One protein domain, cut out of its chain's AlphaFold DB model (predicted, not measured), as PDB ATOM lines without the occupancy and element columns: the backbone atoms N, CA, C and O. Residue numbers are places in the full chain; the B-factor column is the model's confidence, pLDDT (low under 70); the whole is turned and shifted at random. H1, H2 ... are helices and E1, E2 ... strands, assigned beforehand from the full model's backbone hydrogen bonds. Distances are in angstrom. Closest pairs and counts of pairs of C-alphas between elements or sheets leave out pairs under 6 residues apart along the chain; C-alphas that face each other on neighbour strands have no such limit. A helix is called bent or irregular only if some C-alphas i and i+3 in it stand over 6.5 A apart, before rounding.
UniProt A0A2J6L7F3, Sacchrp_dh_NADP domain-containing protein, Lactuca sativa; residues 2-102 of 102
ATOM      1  N   ALA A   2     -41.869  29.610  32.978       92.50
ATOM      2  CA  ALA A   2     -40.966  30.740  33.225       92.50
ATOM      3  C   ALA A   2     -40.010  30.519  34.415       92.50
ATOM      4  O   ALA A   2     -38.806  30.651  34.255       92.50
ATOM      5  N   SER A   3     -40.498  30.054  35.574       94.88
ATOM      6  CA  SER A   3     -39.667  29.823  36.775       94.88
ATOM      7  C   SER A   3     -38.477  28.867  36.590       94.88
ATOM      8  O   SER A   3     -37.491  28.974  37.326       94.88
ATOM      9  N   GLN A   4     -38.555  27.954  35.618       96.31
ATOM     10  CA  GLN A   4     -37.535  26.938  35.333       96.31
ATOM     11  C   GLN A   4     -36.499  27.393  34.295       96.31
ATOM     12  O   GLN A   4     -35.487  26.718  34.121       96.31
ATOM     13  N   ALA A   5     -36.736  28.513  33.607       95.69
ATOM     14  CA  ALA A   5     -35.848  29.049  32.584       95.69
ATOM     15  C   ALA A   5     -35.094  30.279  33.105       95.69
ATOM     16  O   ALA A   5     -35.612  31.033  33.919       95.69
ATOM     17  N   ASN A   6     -33.879  30.514  32.606       95.81
ATOM     18  CA  ASN A   6     -33.157  31.771  32.854       95.81
ATOM     19  C   ASN A   6     -33.581  32.891  31.886       95.81
ATOM     20  O   ASN A   6     -33.400  34.073  32.181       95.81
ATOM     21  N   LEU A   7     -34.119  32.500  30.731       97.06
ATOM     22  CA  LEU A   7     -34.590  33.358  29.654       97.06
ATOM     23  C   LEU A   7     -35.749  32.651  28.943       97.06
ATOM     24  O   LEU A   7     -35.639  31.463  28.635       97.06
ATOM     25  N   VAL A   8     -36.818  33.386  28.664       96.62
ATOM     26  CA  VAL A   8     -37.893  32.970  27.759       96.62
ATOM     27  C   VAL A   8     -37.735  33.722  26.443       96.62
ATOM     28  O   VAL A   8     -37.550  34.934  26.448       96.62
ATOM     29  N   LEU A   9     -37.778  32.987  25.333       96.19
ATOM     30  CA  LEU A   9     -37.781  33.542  23.983       96.19
ATOM     31  C   LEU A   9     -39.156  33.287  23.365       96.19
ATOM     32  O   LEU A   9     -39.487  32.134  23.083       96.19
ATOM     33  N   ASP A  10     -39.940  34.342  23.171       95.25
ATOM     34  CA  ASP A  10     -41.237  34.261  22.511       95.25
ATOM     35  C   ASP A  10     -41.097  34.550  21.011       95.25
ATOM     36  O   ASP A  10     -40.622  35.599  20.569       95.25
ATOM     37  N   CYS A  11     -41.471  33.562  20.207       95.12
ATOM     38  CA  CYS A  11     -41.382  33.618  18.754       95.12
ATOM     39  C   CYS A  11     -42.751  33.548  18.073       95.12
ATOM     40  O   CYS A  11     -42.798  33.374  16.855       95.12
ATOM     41  N   VAL A  12     -43.856  33.614  18.826       92.62
ATOM     42  CA  VAL A  12     -45.190  33.341  18.285       92.62
ATOM     43  C   VAL A  12     -46.201  34.366  18.786       92.62
ATOM     44  O   VAL A  12     -46.589  34.370  19.947       92.62
ATOM     45  N   GLY A  13     -46.674  35.203  17.863       91.31
ATOM     46  CA  GLY A  13     -47.794  36.109  18.108       91.31
ATOM     47  C   GLY A  13     -49.168  35.439  17.935       91.31
ATOM     48  O   GLY A  13     -49.253  34.233  17.675       91.31
ATOM     49  N   PRO A  14     -50.263  36.218  18.001       94.56
ATOM     50  CA  PRO A  14     -50.305  37.686  18.099       94.56
ATOM     51  C   PRO A  14     -49.974  38.213  19.505       94.56
ATOM     52  O   PRO A  14     -50.570  37.786  20.498       94.56
ATOM     53  N   PHE A  15     -49.046  39.168  19.587       96.00
ATOM     54  CA  PHE A  15     -48.496  39.643  20.860       96.00
ATOM     55  C   PHE A  15     -49.475  40.540  21.627       96.00
ATOM     56  O   PHE A  15     -49.614  40.370  22.837       96.00
ATOM     57  N   CYS A  16     -50.249  41.390  20.947       95.31
ATOM     58  CA  CYS A  16     -51.292  42.205  21.578       95.31
ATOM     59  C   CYS A  16     -52.364  41.370  22.299       95.31
ATOM     60  O   CYS A  16     -53.009  41.873  23.213       95.31
ATOM     61  N   LEU A  17     -52.587  40.110  21.898       94.38
ATOM     62  CA  LEU A  17     -53.609  39.256  22.519       94.38
ATOM     63  C   LEU A  17     -53.054  38.353  23.624       94.38
ATOM     64  O   LEU A  17     -53.783  38.018  24.558       94.38
ATOM     65  N   HIS A  18     -51.809  37.892  23.487       93.31
ATOM     66  CA  HIS A  18     -51.271  36.812  24.324       93.31
ATOM     67  C   HIS A  18     -49.887  37.096  24.921       93.31
ATOM     68  O   HIS A  18     -49.490  36.416  25.867       93.31
ATOM     69  N   GLY A  19     -49.166  38.098  24.414       94.94
ATOM     70  CA  GLY A  19     -47.788  38.388  24.815       94.94
ATOM     71  C   GLY A  19     -47.671  38.886  26.255       94.94
ATOM     72  O   GLY A  19     -46.728  38.525  26.954       94.94
ATOM     73  N   GLU A  20     -48.657  39.647  26.744       96.25
ATOM     74  CA  GLU A  20     -48.604  40.236  28.091       96.25
ATOM     75  C   GLU A  20     -48.508  39.153  29.164       96.25
ATOM     76  O   GLU A  20     -47.685  39.245  30.066       96.25
ATOM     77  N   THR A  21     -49.281  38.071  29.035       95.44
ATOM     78  CA  THR A  21     -49.252  36.974  30.014       95.44
ATOM     79  C   THR A  21     -47.877  36.301  30.080       95.44
ATOM     80  O   THR A  21     -47.458  35.851  31.148       95.44
ATOM     81  N   ALA A  22     -47.156  36.233  28.955       95.44
ATOM     82  CA  ALA A  22     -45.805  35.685  28.918       95.44
ATOM     83  C   ALA A  22     -44.795  36.623  29.599       95.44
ATOM     84  O   ALA A  22     -43.970  36.152  30.392       95.44
ATOM     85  N   VAL A  23     -44.888  37.934  29.343       97.00
ATOM     86  CA  VAL A  23     -44.058  38.958  29.997       97.00
ATOM     87  C   VAL A  23     -44.325  38.987  31.498       97.00
ATOM     88  O   VAL A  23     -43.383  38.855  32.279       97.00
ATOM     89  N   ASP A  24     -45.593  39.060  31.905       97.25
ATOM     90  CA  ASP A  24     -46.017  39.089  33.304       97.25
ATOM     91  C   ASP A  24     -45.456  37.899  34.081       97.25
ATOM     92  O   ASP A  24     -44.777  38.064  35.094       97.25
ATOM     93  N   ALA A  25     -45.624  36.686  33.542       96.94
ATOM     94  CA  ALA A  25     -45.104  35.479  34.167       96.94
ATOM     95  C   ALA A  25     -43.576  35.521  34.343       96.94
ATOM     96  O   ALA A  25     -43.071  35.054  35.366       96.94
ATOM     97  N   CYS A  26     -42.834  36.065  33.372       97.69
ATOM     98  CA  CYS A  26     -41.381  36.209  33.465       97.69
ATOM     99  C   CYS A  26     -40.977  37.264  34.498       97.69
ATOM    100  O   CYS A  26     -40.090  37.002  35.316       97.69
ATOM    101  N   VAL A  27     -41.650  38.414  34.510       97.69
ATOM    102  CA  VAL A  27     -41.396  39.485  35.475       97.69
ATOM    103  C   VAL A  27     -41.694  38.999  36.889       97.69
ATOM    104  O   VAL A  27     -40.832  39.088  37.761       97.69
ATOM    105  N   GLU A  28     -42.848  38.385  37.135       97.06
ATOM    106  CA  GLU A  28     -43.233  37.909  38.466       97.06
ATOM    107  C   GLU A  28     -42.223  36.902  39.039       97.06
ATOM    108  O   GLU A  28     -41.800  37.042  40.190       97.06
ATOM    109  N   VAL A  29     -41.710  35.971  38.227       97.19
ATOM    110  CA  VAL A  29     -40.698  34.997  38.682       97.19
ATOM    111  C   VAL A  29     -39.246  35.484  38.577       97.19
ATOM    112  O   VAL A  29     -38.333  34.731  38.917       97.19
ATOM    113  N   GLY A  30     -39.015  36.722  38.124       97.31
ATOM    114  CA  GLY A  30     -37.681  37.320  38.028       97.31
ATOM    115  C   GLY A  30     -36.800  36.679  36.955       97.31
ATOM    116  O   GLY A  30     -35.629  36.390  37.206       97.31
ATOM    117  N   ARG A  31     -37.353  36.431  35.764       97.75
ATOM    118  CA  ARG A  31     -36.647  35.840  34.619       97.75
ATOM    119  C   ARG A  31     -36.631  36.774  33.424       97.75
ATOM    120  O   ARG A  31     -37.534  37.579  33.241       97.75
ATOM    121  N   ASN A  32     -35.592  36.633  32.606       97.94
ATOM    122  CA  ASN A  32     -35.442  37.447  31.408       97.94
ATOM    123  C   ASN A  32     -36.454  37.023  30.335       97.94
ATOM    124  O   ASN A  32     -36.805  35.843  30.241       97.94
ATOM    125  N   TYR A  33     -36.851  37.972  29.496       97.69
ATOM    126  CA  TYR A  33     -37.788  37.772  28.398       97.69
ATOM    127  C   TYR A  33     -37.281  38.469  27.132       97.69
ATOM    128  O   TYR A  33     -36.883  39.635  27.169       97.69
ATOM    129  N   LEU A  34     -37.297  37.752  26.011       96.38
ATOM    130  CA  LEU A  34     -37.029  38.278  24.678       96.38
ATOM    131  C   LEU A  34     -38.157  37.874  23.735       96.38
ATOM    132  O   LEU A  34     -38.632  36.746  23.816       96.38
ATOM    133  N   ASP A  35     -38.500  38.732  22.777       95.88
ATOM    134  CA  ASP A  35     -39.410  38.350  21.698       95.88
ATOM    135  C   ASP A  35     -39.042  38.913  20.326       95.88
ATOM    136  O   ASP A  35     -38.131  39.729  20.179       95.88
ATOM    137  N   ILE A  36     -39.764  38.451  19.308       95.69
ATOM    138  CA  ILE A  36     -39.697  38.966  17.933       95.69
ATOM    139  C   ILE A  36     -40.905  39.849  17.584       95.69
ATOM    140  O   ILE A  36     -41.227  39.998  16.404       95.69
ATOM    141  N   SER A  37     -41.590  40.405  18.591       92.75
ATOM    142  CA  SER A  37     -42.792  41.213  18.384       92.75
ATOM    143  C   SER A  37     -42.489  42.421  17.498       92.75
ATOM    144  O   SER A  37     -41.410  43.003  17.550       92.75
ATOM    145  N   CYS A  38     -43.436  42.778  16.633       88.75
ATOM    146  CA  CYS A  38     -43.377  43.990  15.813       88.75
ATOM    147  C   CYS A  38     -44.733  44.713  15.857       88.75
ATOM    148  O   CYS A  38     -45.212  45.265  14.869       88.75
ATOM    149  N   GLU A  39     -45.384  44.643  17.018       94.31
ATOM    150  CA  GLU A  39     -46.706  45.204  17.280       94.31
ATOM    151  C   GLU A  39     -46.526  46.423  18.194       94.31
ATOM    152  O   GLU A  39     -46.229  46.275  19.377       94.31
ATOM    153  N   LEU A  40     -46.651  47.633  17.630       92.94
ATOM    154  CA  LEU A  40     -46.318  48.890  18.319       92.94
ATOM    155  C   LEU A  40     -47.097  49.063  19.631       92.94
ATOM    156  O   LEU A  40     -46.510  49.389  20.656       92.94
ATOM    157  N   GLU A  41     -48.402  48.787  19.599       94.94
ATOM    158  CA  GLU A  41     -49.283  48.889  20.766       94.94
ATOM    159  C   GLU A  41     -48.822  47.972  21.906       94.94
ATOM    160  O   GLU A  41     -48.728  48.406  23.054       94.94
ATOM    161  N   PHE A  42     -48.463  46.724  21.591       96.12
ATOM    162  CA  PHE A  42     -47.911  45.791  22.568       96.12
ATOM    163  C   PHE A  42     -46.596  46.314  23.154       96.12
ATOM    164  O   PHE A  42     -46.419  46.306  24.370       96.12
ATOM    165  N   MET A  43     -45.689  46.803  22.305       94.81
ATOM    166  CA  MET A  43     -44.381  47.294  22.739       94.81
ATOM    167  C   MET A  43     -44.484  48.474  23.709       94.81
ATOM    168  O   MET A  43     -43.858  48.454  24.768       94.81
ATOM    169  N   GLU A  44     -45.282  49.482  23.354       95.31
ATOM    170  CA  GLU A  44     -45.489  50.675  24.179       95.31
ATOM    171  C   GLU A  44     -46.156  50.312  25.510       95.31
ATOM    172  O   GLU A  44     -45.751  50.796  26.569       95.31
ATOM    173  N   MET A  45     -47.140  49.410  25.475       96.62
ATOM    174  CA  MET A  45     -47.838  48.961  26.675       96.62
ATOM    175  C   MET A  45     -46.914  48.178  27.617       96.62
ATOM    176  O   MET A  45     -46.885  48.470  28.813       96.62
ATOM    177  N   MET A  46     -46.097  47.258  27.092       97.12
ATOM    178  CA  MET A  46     -45.117  46.516  27.895       97.12
ATOM    179  C   MET A  46     -44.111  47.450  28.575       97.12
ATOM    180  O   MET A  46     -43.795  47.257  29.750       97.12
ATOM    181  N   GLU A  47     -43.623  48.469  27.861       95.31
ATOM    182  CA  GLU A  47     -42.709  49.461  28.428       95.31
ATOM    183  C   GLU A  47     -43.384  50.239  29.563       95.31
ATOM    184  O   GLU A  47     -42.869  50.265  30.678       95.31
ATOM    185  N   VAL A  48     -44.572  50.800  29.329       97.50
ATOM    186  CA  VAL A  48     -45.283  51.601  30.340       97.50
ATOM    187  C   VAL A  48     -45.639  50.785  31.586       97.50
ATOM    188  O   VAL A  48     -45.509  51.284  32.704       97.50
ATOM    189  N   VAL A  49     -46.091  49.540  31.418       97.44
ATOM    190  CA  VAL A  49     -46.618  48.725  32.525       97.44
ATOM    191  C   VAL A  49     -45.506  48.052  33.335       97.44
ATOM    192  O   VAL A  49     -45.613  47.960  34.561       97.44
ATOM    193  N   TYR A  50     -44.433  47.586  32.686       97.88
ATOM    194  CA  TYR A  50     -43.452  46.704  33.330       97.88
ATOM    195  C   TYR A  50     -42.093  47.347  33.627       97.88
ATOM    196  O   TYR A  50     -41.331  46.750  34.389       97.88
ATOM    197  N   HIS A  51     -41.783  48.542  33.102       97.38
ATOM    198  CA  HIS A  51     -40.456  49.167  33.235       97.38
ATOM    199  C   HIS A  51     -39.926  49.189  34.678       97.38
ATOM    200  O   HIS A  51     -38.853  48.652  34.951       97.38
ATOM    201  N   GLU A  52     -40.705  49.732  35.617       98.19
ATOM    202  CA  GLU A  52     -40.295  49.852  37.024       98.19
ATOM    203  C   GLU A  52     -40.060  48.481  37.679       98.19
ATOM    204  O   GLU A  52     -39.034  48.259  38.322       98.19
ATOM    205  N   LYS A  53     -40.965  47.516  37.454       97.81
ATOM    206  CA  LYS A  53     -40.838  46.154  38.002       97.81
ATOM    207  C   LYS A  53     -39.603  45.427  37.459       97.81
ATOM    208  O   LYS A  53     -38.947  44.682  38.187       97.81
ATOM    209  N   VAL A  54     -39.308  45.608  36.172       98.00
ATOM    210  CA  VAL A  54     -38.148  45.007  35.496       98.00
ATOM    211  C   VAL A  54     -36.848  45.553  36.086       98.00
ATOM    212  O   VAL A  54     -35.942  44.767  36.378       98.00
ATOM    213  N   ILE A  55     -36.789  46.868  36.333       97.88
ATOM    214  CA  ILE A  55     -35.656  47.526  36.997       97.88
ATOM    215  C   ILE A  55     -35.491  47.014  38.426       97.88
ATOM    216  O   ILE A  55     -34.391  46.600  38.794       97.88
ATOM    217  N   GLU A  56     -36.567  46.993  39.218       98.12
ATOM    218  CA  GLU A  56     -36.536  46.537  40.613       98.12
ATOM    219  C   GLU A  56     -36.018  45.096  40.730       98.12
ATOM    220  O   GLU A  56     -35.209  44.778  41.605       98.12
ATOM    221  N   LYS A  57     -36.441  44.219  39.813       97.00
ATOM    222  CA  LYS A  57     -36.020  42.814  39.791       97.00
ATOM    223  C   LYS A  57     -34.647  42.580  39.163       97.00
ATOM    224  O   LYS A  57     -34.134  41.466  39.267       97.00
ATOM    225  N   GLY A  58     -34.052  43.584  38.518       97.62
ATOM    226  CA  GLY A  58     -32.752  43.461  37.857       97.62
ATOM    227  C   GLY A  58     -32.747  42.460  36.698       97.62
ATOM    228  O   GLY A  58     -31.748  41.770  36.487       97.62
ATOM    229  N   ILE A  59     -33.865  42.348  35.978       97.94
ATOM    230  CA  ILE A  59     -34.020  41.449  34.823       97.94
ATOM    231  C   ILE A  59     -34.063  42.234  33.513       97.94
ATOM    232  O   ILE A  59     -34.164  43.458  33.501       97.94
ATOM    233  N   LEU A  60     -33.993  41.518  32.392       97.56
ATOM    234  CA  LEU A  60     -34.078  42.089  31.053       97.56
ATOM    235  C   LEU A  60     -35.367  41.648  30.358       97.56
ATOM    236  O   LEU A  60     -35.631  40.453  30.237       97.56
ATOM    237  N   VAL A  61     -36.117  42.623  29.849       97.19
ATOM    238  CA  VAL A  61     -37.245  42.430  28.930       97.19
ATOM    239  C   VAL A  61     -36.901  43.177  27.645       97.19
ATOM    240  O   VAL A  61     -36.781  44.401  27.664       97.19
ATOM    241  N   ILE A  62     -36.660  42.454  26.549       95.25
ATOM    242  CA  ILE A  62     -36.244  43.053  25.272       95.25
ATOM    243  C   ILE A  62     -37.195  42.627  24.160       95.25
ATOM    244  O   ILE A  62     -37.243  41.466  23.759       95.25
ATOM    245  N   LEU A  63     -37.904  43.610  23.621       94.81
ATOM    246  CA  LEU A  63     -38.864  43.414  22.545       94.81
ATOM    247  C   LEU A  63     -38.207  43.650  21.184       94.81
ATOM    248  O   LEU A  63     -37.219  44.393  21.059       94.81
ATOM    249  N   VAL A  64     -38.798  43.078  20.137       93.69
ATOM    250  CA  VAL A  64     -38.385  43.316  18.745       93.69
ATOM    251  C   VAL A  64     -36.933  42.877  18.484       93.69
ATOM    252  O   VAL A  64     -36.109  43.615  17.926       93.69
ATOM    253  N   CYS A  65     -36.600  41.662  18.915       92.44
ATOM    254  CA  CYS A  65     -35.317  40.986  18.695       92.44
ATOM    255  C   CYS A  65     -35.333  40.108  17.432       92.44
ATOM    256  O   CYS A  65     -34.643  39.092  17.349       92.44
ATOM    257  N   GLY A  66     -36.137  40.493  16.441       88.56
ATOM    258  CA  GLY A  66     -36.212  39.812  15.159       88.56
ATOM    259  C   GLY A  66     -35.027  40.124  14.246       88.56
ATOM    260  O   GLY A  66     -34.278  41.091  14.433       88.56
ATOM    261  N   PHE A  67     -34.905  39.313  13.197       85.94
ATOM    262  CA  PHE A  67     -33.894  39.483  12.161       85.94
ATOM    263  C   PHE A  67     -33.974  40.846  11.460       85.94
ATOM    264  O   PHE A  67     -32.938  41.429  11.171       85.94
ATOM    265  N   ASP A  68     -35.168  41.397  11.248       84.00
ATOM    266  CA  ASP A  68     -35.314  42.701  10.587       84.00
ATOM    267  C   ASP A  68     -34.905  43.872  11.496       84.00
ATOM    268  O   ASP A  68     -34.616  44.975  11.034       84.00
ATOM    269  N   SER A  69     -34.848  43.644  12.810       88.00
ATOM    270  CA  SER A  69     -34.647  44.698  13.806       88.00
ATOM    271  C   SER A  69     -33.226  44.748  14.351       88.00
ATOM    272  O   SER A  69     -32.679  45.838  14.509       88.00
ATOM    273  N   ILE A  70     -32.599  43.598  14.616       90.31
ATOM    274  CA  ILE A  70     -31.259  43.547  15.224       90.31
ATOM    275  C   ILE A  70     -30.178  44.183  14.325       90.31
ATOM    276  O   ILE A  70     -29.480  45.081  14.804       90.31
ATOM    277  N   PRO A  71     -30.022  43.799  13.041       89.38
ATOM    278  CA  PRO A  71     -29.010  44.373  12.157       89.38
ATOM    279  C   PRO A  71     -29.203  45.878  11.967       89.38
ATOM    280  O   PRO A  71     -28.232  46.632  12.018       89.38
ATOM    281  N   ALA A  72     -30.455  46.321  11.822       88.88
ATOM    282  CA  ALA A  72     -30.788  47.734  11.697       88.88
ATOM    283  C   ALA A  72     -30.424  48.517  12.973       88.88
ATOM    284  O   ALA A  72     -29.720  49.524  12.887       88.88
ATOM    285  N   LYS A  73     -30.826  48.034  14.162       89.50
ATOM    286  CA  LYS A  73     -30.524  48.674  15.458       89.50
ATOM    287  C   LYS A  73     -29.019  48.747  15.726       89.50
ATOM    288  O   LYS A  73     -28.509  49.817  16.060       89.50
ATOM    289  N   ILE A  74     -28.290  47.638  15.564       91.25
ATOM    290  CA  ILE A  74     -26.841  47.597  15.820       91.25
ATOM    291  C   ILE A  74     -26.087  48.447  14.793       91.25
ATOM    292  O   ILE A  74     -25.194  49.205  15.173       91.25
ATOM    293  N   GLY A  75     -26.461  48.367  13.513       91.19
ATOM    294  CA  GLY A  75     -25.863  49.175  12.453       91.19
ATOM    295  C   GLY A  75     -26.052  50.672  12.695       91.19
ATOM    296  O   GLY A  75     -25.093  51.439  12.586       91.19
ATOM    297  N   LEU A  76     -27.257  51.084  13.099       91.25
ATOM    298  CA  LEU A  76     -27.541  52.466  13.476       91.25
ATOM    299  C   LEU A  76     -26.706  52.900  14.688       91.25
ATOM    300  O   LEU A  76     -26.053  53.938  14.632       91.25
ATOM    301  N   MET A  77     -26.677  52.095  15.756       92.25
ATOM    302  CA  MET A  77     -25.912  52.393  16.974       92.25
ATOM    303  C   MET A  77     -24.402  52.493  16.710       92.25
ATOM    304  O   MET A  77     -23.717  53.314  17.318       92.25
ATOM    305  N   PHE A  78     -23.860  51.649  15.831       91.94
ATOM    306  CA  PHE A  78     -22.447  51.693  15.465       91.94
ATOM    307  C   PHE A  78     -22.109  52.986  14.716       91.94
ATOM    308  O   PHE A  78     -21.167  53.688  15.091       91.94
ATOM    309  N   ASN A  79     -22.897  53.320  13.690       89.62
ATOM    310  CA  ASN A  79     -22.662  54.505  12.867       89.62
ATOM    311  C   ASN A  79     -22.928  55.804  13.632       89.62
ATOM    312  O   ASN A  79     -22.204  56.777  13.436       89.62
ATOM    313  N   SER A  80     -23.901  55.814  14.548       89.12
ATOM    314  CA  SER A  80     -24.245  57.022  15.298       89.12
ATOM    315  C   SER A  80     -23.110  57.551  16.164       89.12
ATOM    316  O   SER A  80     -22.974  58.760  16.331       89.12
ATOM    317  N   ARG A  81     -22.226  56.667  16.635       89.56
ATOM    318  CA  ARG A  81     -21.019  57.035  17.392       89.56
ATOM    319  C   ARG A  81     -19.948  57.732  16.546       89.56
ATOM    320  O   ARG A  81     -19.031  58.312  17.114       89.56
ATOM    321  N   GLN A  82     -20.037  57.647  15.219       87.69
ATOM    322  CA  GLN A  82     -19.092  58.270  14.287       87.69
ATOM    323  C   GLN A  82     -19.576  59.642  13.788       87.69
ATOM    324  O   GLN A  82     -18.806  60.384  13.181       87.69
ATOM    325  N   TRP A  83     -20.846  59.993  14.021       86.75
ATOM    326  CA  TRP A  83     -21.418  61.264  13.581       86.75
ATOM    327  C   TRP A  83     -20.999  62.391  14.525       86.75
ATOM    328  O   TRP A  83     -21.552  62.568  15.609       86.75
ATOM    329  N   VAL A  84     -19.981  63.141  14.111       81.50
ATOM    330  CA  VAL A  84     -19.453  64.295  14.842       81.50
ATOM    331  C   VAL A  84     -19.997  65.608  14.271       81.50
ATOM    332  O   VAL A  84     -20.238  65.741  13.071       81.50
ATOM    333  N   SER A  85     -20.184  66.598  15.147       80.06
ATOM    334  CA  SER A  85     -20.624  67.956  14.788       80.06
ATOM    335  C   SER A  85     -19.742  68.573  13.685       80.06
ATOM    336  O   SER A  85     -18.532  68.361  13.675       80.06
ATOM    337  N   LEU A  86     -20.260  69.357  12.730       79.88
ATOM    338  CA  LEU A  86     -21.628  69.895  12.581       79.88
ATOM    339  C   LEU A  86     -22.597  68.985  11.793       79.88
ATOM    340  O   LEU A  86     -23.691  69.422  11.439       79.88
ATOM    341  N   ALA A  87     -22.223  67.740  11.483       70.62
ATOM    342  CA  ALA A  87     -23.040  66.858  10.653       70.62
ATOM    343  C   ALA A  87     -24.157  66.183  11.473       70.62
ATOM    344  O   ALA A  87     -23.912  65.228  12.206       70.62
ATOM    345  N   ILE A  88     -25.393  66.672  11.330       77.12
ATOM    346  CA  ILE A  88     -26.597  66.012  11.854       77.12
ATOM    347  C   ILE A  88     -27.222  65.196  10.709       77.12
ATOM    348  O   ILE A  88     -27.527  65.776   9.662       77.12
ATOM    349  N   PRO A  89     -27.421  63.876  10.856       85.06
ATOM    350  CA  PRO A  89     -28.063  63.074   9.824       85.06
ATOM    351  C   PRO A  89     -29.542  63.443   9.696       85.06
ATOM    352  O   PRO A  89     -30.266  63.507  10.687       85.06
ATOM    353  N   ASN A  90     -29.998  63.662   8.462       89.00
ATOM    354  CA  ASN A  90     -31.402  63.944   8.151       89.00
ATOM    355  C   ASN A  90     -32.217  62.675   7.837       89.00
ATOM    356  O   ASN A  90     -33.429  62.660   8.033       89.00
ATOM    357  N   ARG A  91     -31.565  61.622   7.329       90.25
ATOM    358  CA  ARG A  91     -32.176  60.356   6.924       90.25
ATOM    359  C   ARG A  91     -31.160  59.230   7.054       90.25
ATOM    360  O   ARG A  91     -29.997  59.396   6.696       90.25
ATOM    361  N   VAL A  92     -31.618  58.078   7.533       88.38
ATOM    362  CA  VAL A  92     -30.842  56.836   7.552       88.38
ATOM    363  C   VAL A  92     -31.653  55.776   6.830       88.38
ATOM    364  O   VAL A  92     -32.815  55.549   7.157       88.38
ATOM    365  N   GLU A  93     -31.035  55.136   5.849       91.00
ATOM    366  CA  GLU A  93     -31.599  53.997   5.137       91.00
ATOM    367  C   GLU A  93     -30.655  52.818   5.317       91.00
ATOM    368  O   GLU A  93     -29.455  52.929   5.061       91.00
ATOM    369  N   ALA A  94     -31.198  51.697   5.777       86.75
ATOM    370  CA  ALA A  94     -30.455  50.464   5.954       86.75
ATOM    371  C   ALA A  94     -30.938  49.444   4.923       86.75
ATOM    372  O   ALA A  94     -32.133  49.174   4.815       86.75
ATOM    373  N   TYR A  95     -29.993  48.870   4.188       88.00
ATOM    374  CA  TYR A  95     -30.239  47.815   3.217       88.00
ATOM    375  C   TYR A  95     -29.571  46.542   3.718       88.00
ATOM    376  O   TYR A  95     -28.393  46.554   4.078       88.00
ATOM    377  N   LEU A  96     -30.320  45.444   3.740       82.94
ATOM    378  CA  LEU A  96     -29.839  44.151   4.201       82.94
ATOM    379  C   LEU A  96     -29.954  43.152   3.054       82.94
ATOM    380  O   LEU A  96     -31.014  43.007   2.453       82.94
ATOM    381  N   THR A  97     -28.855  42.478   2.732       85.94
ATOM    382  CA  THR A  97     -28.844  41.399   1.739       85.94
ATOM    383  C   THR A  97     -28.449  40.111   2.433       85.94
ATOM    384  O   THR A  97     -27.381  40.025   3.038       85.94
ATOM    385  N   LEU A  98     -29.317  39.109   2.343       80.81
ATOM    386  CA  LEU A  98     -29.057  37.768   2.842       80.81
ATOM    387  C   LEU A  98     -28.513  36.900   1.712       80.81
ATOM    388  O   LEU A  98     -29.176  36.697   0.698       80.81
ATOM    389  N   GLY A  99     -27.316  36.359   1.913       84.81
ATOM    390  CA  GLY A  99     -26.770  35.285   1.096       84.81
ATOM    391  C   GLY A  99     -26.620  34.032   1.947       84.81
ATOM    392  O   GLY A  99     -26.093  34.098   3.054       84.81
ATOM    393  N   SER A 100     -27.066  32.888   1.439       81.94
ATOM    394  CA  SER A 100     -26.679  31.586   1.984       81.94
ATOM    395  C   SER A 100     -25.502  31.071   1.165       81.94
ATOM    396  O   SER A 100     -25.585  30.987  -0.062       81.94
ATOM    397  N   VAL A 101     -24.400  30.745   1.837       72.38
ATOM    398  CA  VAL A 101     -23.364  29.901   1.240       72.38
ATOM    399  C   VAL A 101     -23.871  28.467   1.373       72.38
ATOM    400  O   VAL A 101     -24.196  28.045   2.483       72.38
ATOM    401  N   LYS A 102     -24.034  27.777   0.241       59.94
ATOM    402  CA  LYS A 102     -24.349  26.342   0.216       59.94
ATOM    403  C   LYS A 102     -23.197  25.518   0.770       59.94
ATOM    404  O   LYS A 102     -22.038  25.893   0.486       59.94
TER     405      LYS A 102
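Overview. This is residues 2 to 102 of the 102 residues of the protein "Sacchrp_dh_NADP domain-containing protein" of Lactuca sativa (UniProt A0A2J6L7F3). A small lobe and a loose arm: in the lobe the parallel strands E1 and E2 lie side by side with H1 packed on them, and H2 runs beside H1. From the lobe a long link leads out to H3, beyond which the last stretch loops out at residues 81 to 87, comes back past H3 and sticks out again at residues 97 to 102. The printed part has 101 residues, with three named helices and two named strands in the order E1, H1, E2, H2, H3; the class is mostly helix, as helices hold 43 and strands 8 of the 51 residues in named elements. It is loose, with a radius of gyration of the C-alphas of 16.7 A and spans of 46 by 42 by 24 A.

Along the chain. E1, residues 7 to 10, begins at C-alpha 7 (-34.590, 33.358, 29.654). H1, residues 15 to 28, is 18.5 A long and irregular, with C-alphas 17 and 20 7.6 A apart. E2 is residues 32 to 35. H2, residues 40 to 57, is 24.6 A long and irregular, with C-alphas 49 and 52 7.8 A apart and a kink of 53 degrees near residue 50. H3, residues 70 to 80, is 15.2 A long and ends at C-alpha 80 (-24.245, 57.022, 15.298).

Arrangement. E1 and E2 are parallel neighbours at 20 degrees; N 8 and O 32 are 2.9 A apart, within hydrogen-bond range. E1, H1 and E2 form a strand-helix-strand unit, two parallel strands joined through a helix, with a right-handed crossover. The closest C-alphas of H1 and E2, those of Cys 26 and Tyr 33, are 6.4 A apart. Residues 33 to 34 of E2 also pair, parallel, with residues 61 to 62. H1 and H2 touch, closest at the C-alphas of Cys 16 and Phe 42, 5.0 A, and run the same way at a shallow tilt of 2 degrees. H3 is apart from H1, H2, E1 and E2. Every O i to N i+4 pair is within hydrogen-bond range in H3, against 7 of 10 in H1 and 12 of 14 in H2.

Size, cuts and confidence. The C-alphas farthest apart, of Gln 4 and Leu 86, are 51.1 A apart. The printed part has no cut. The link from H2 to H3 is long, with 12 residues. Residue 102 has a pLDDT under 70.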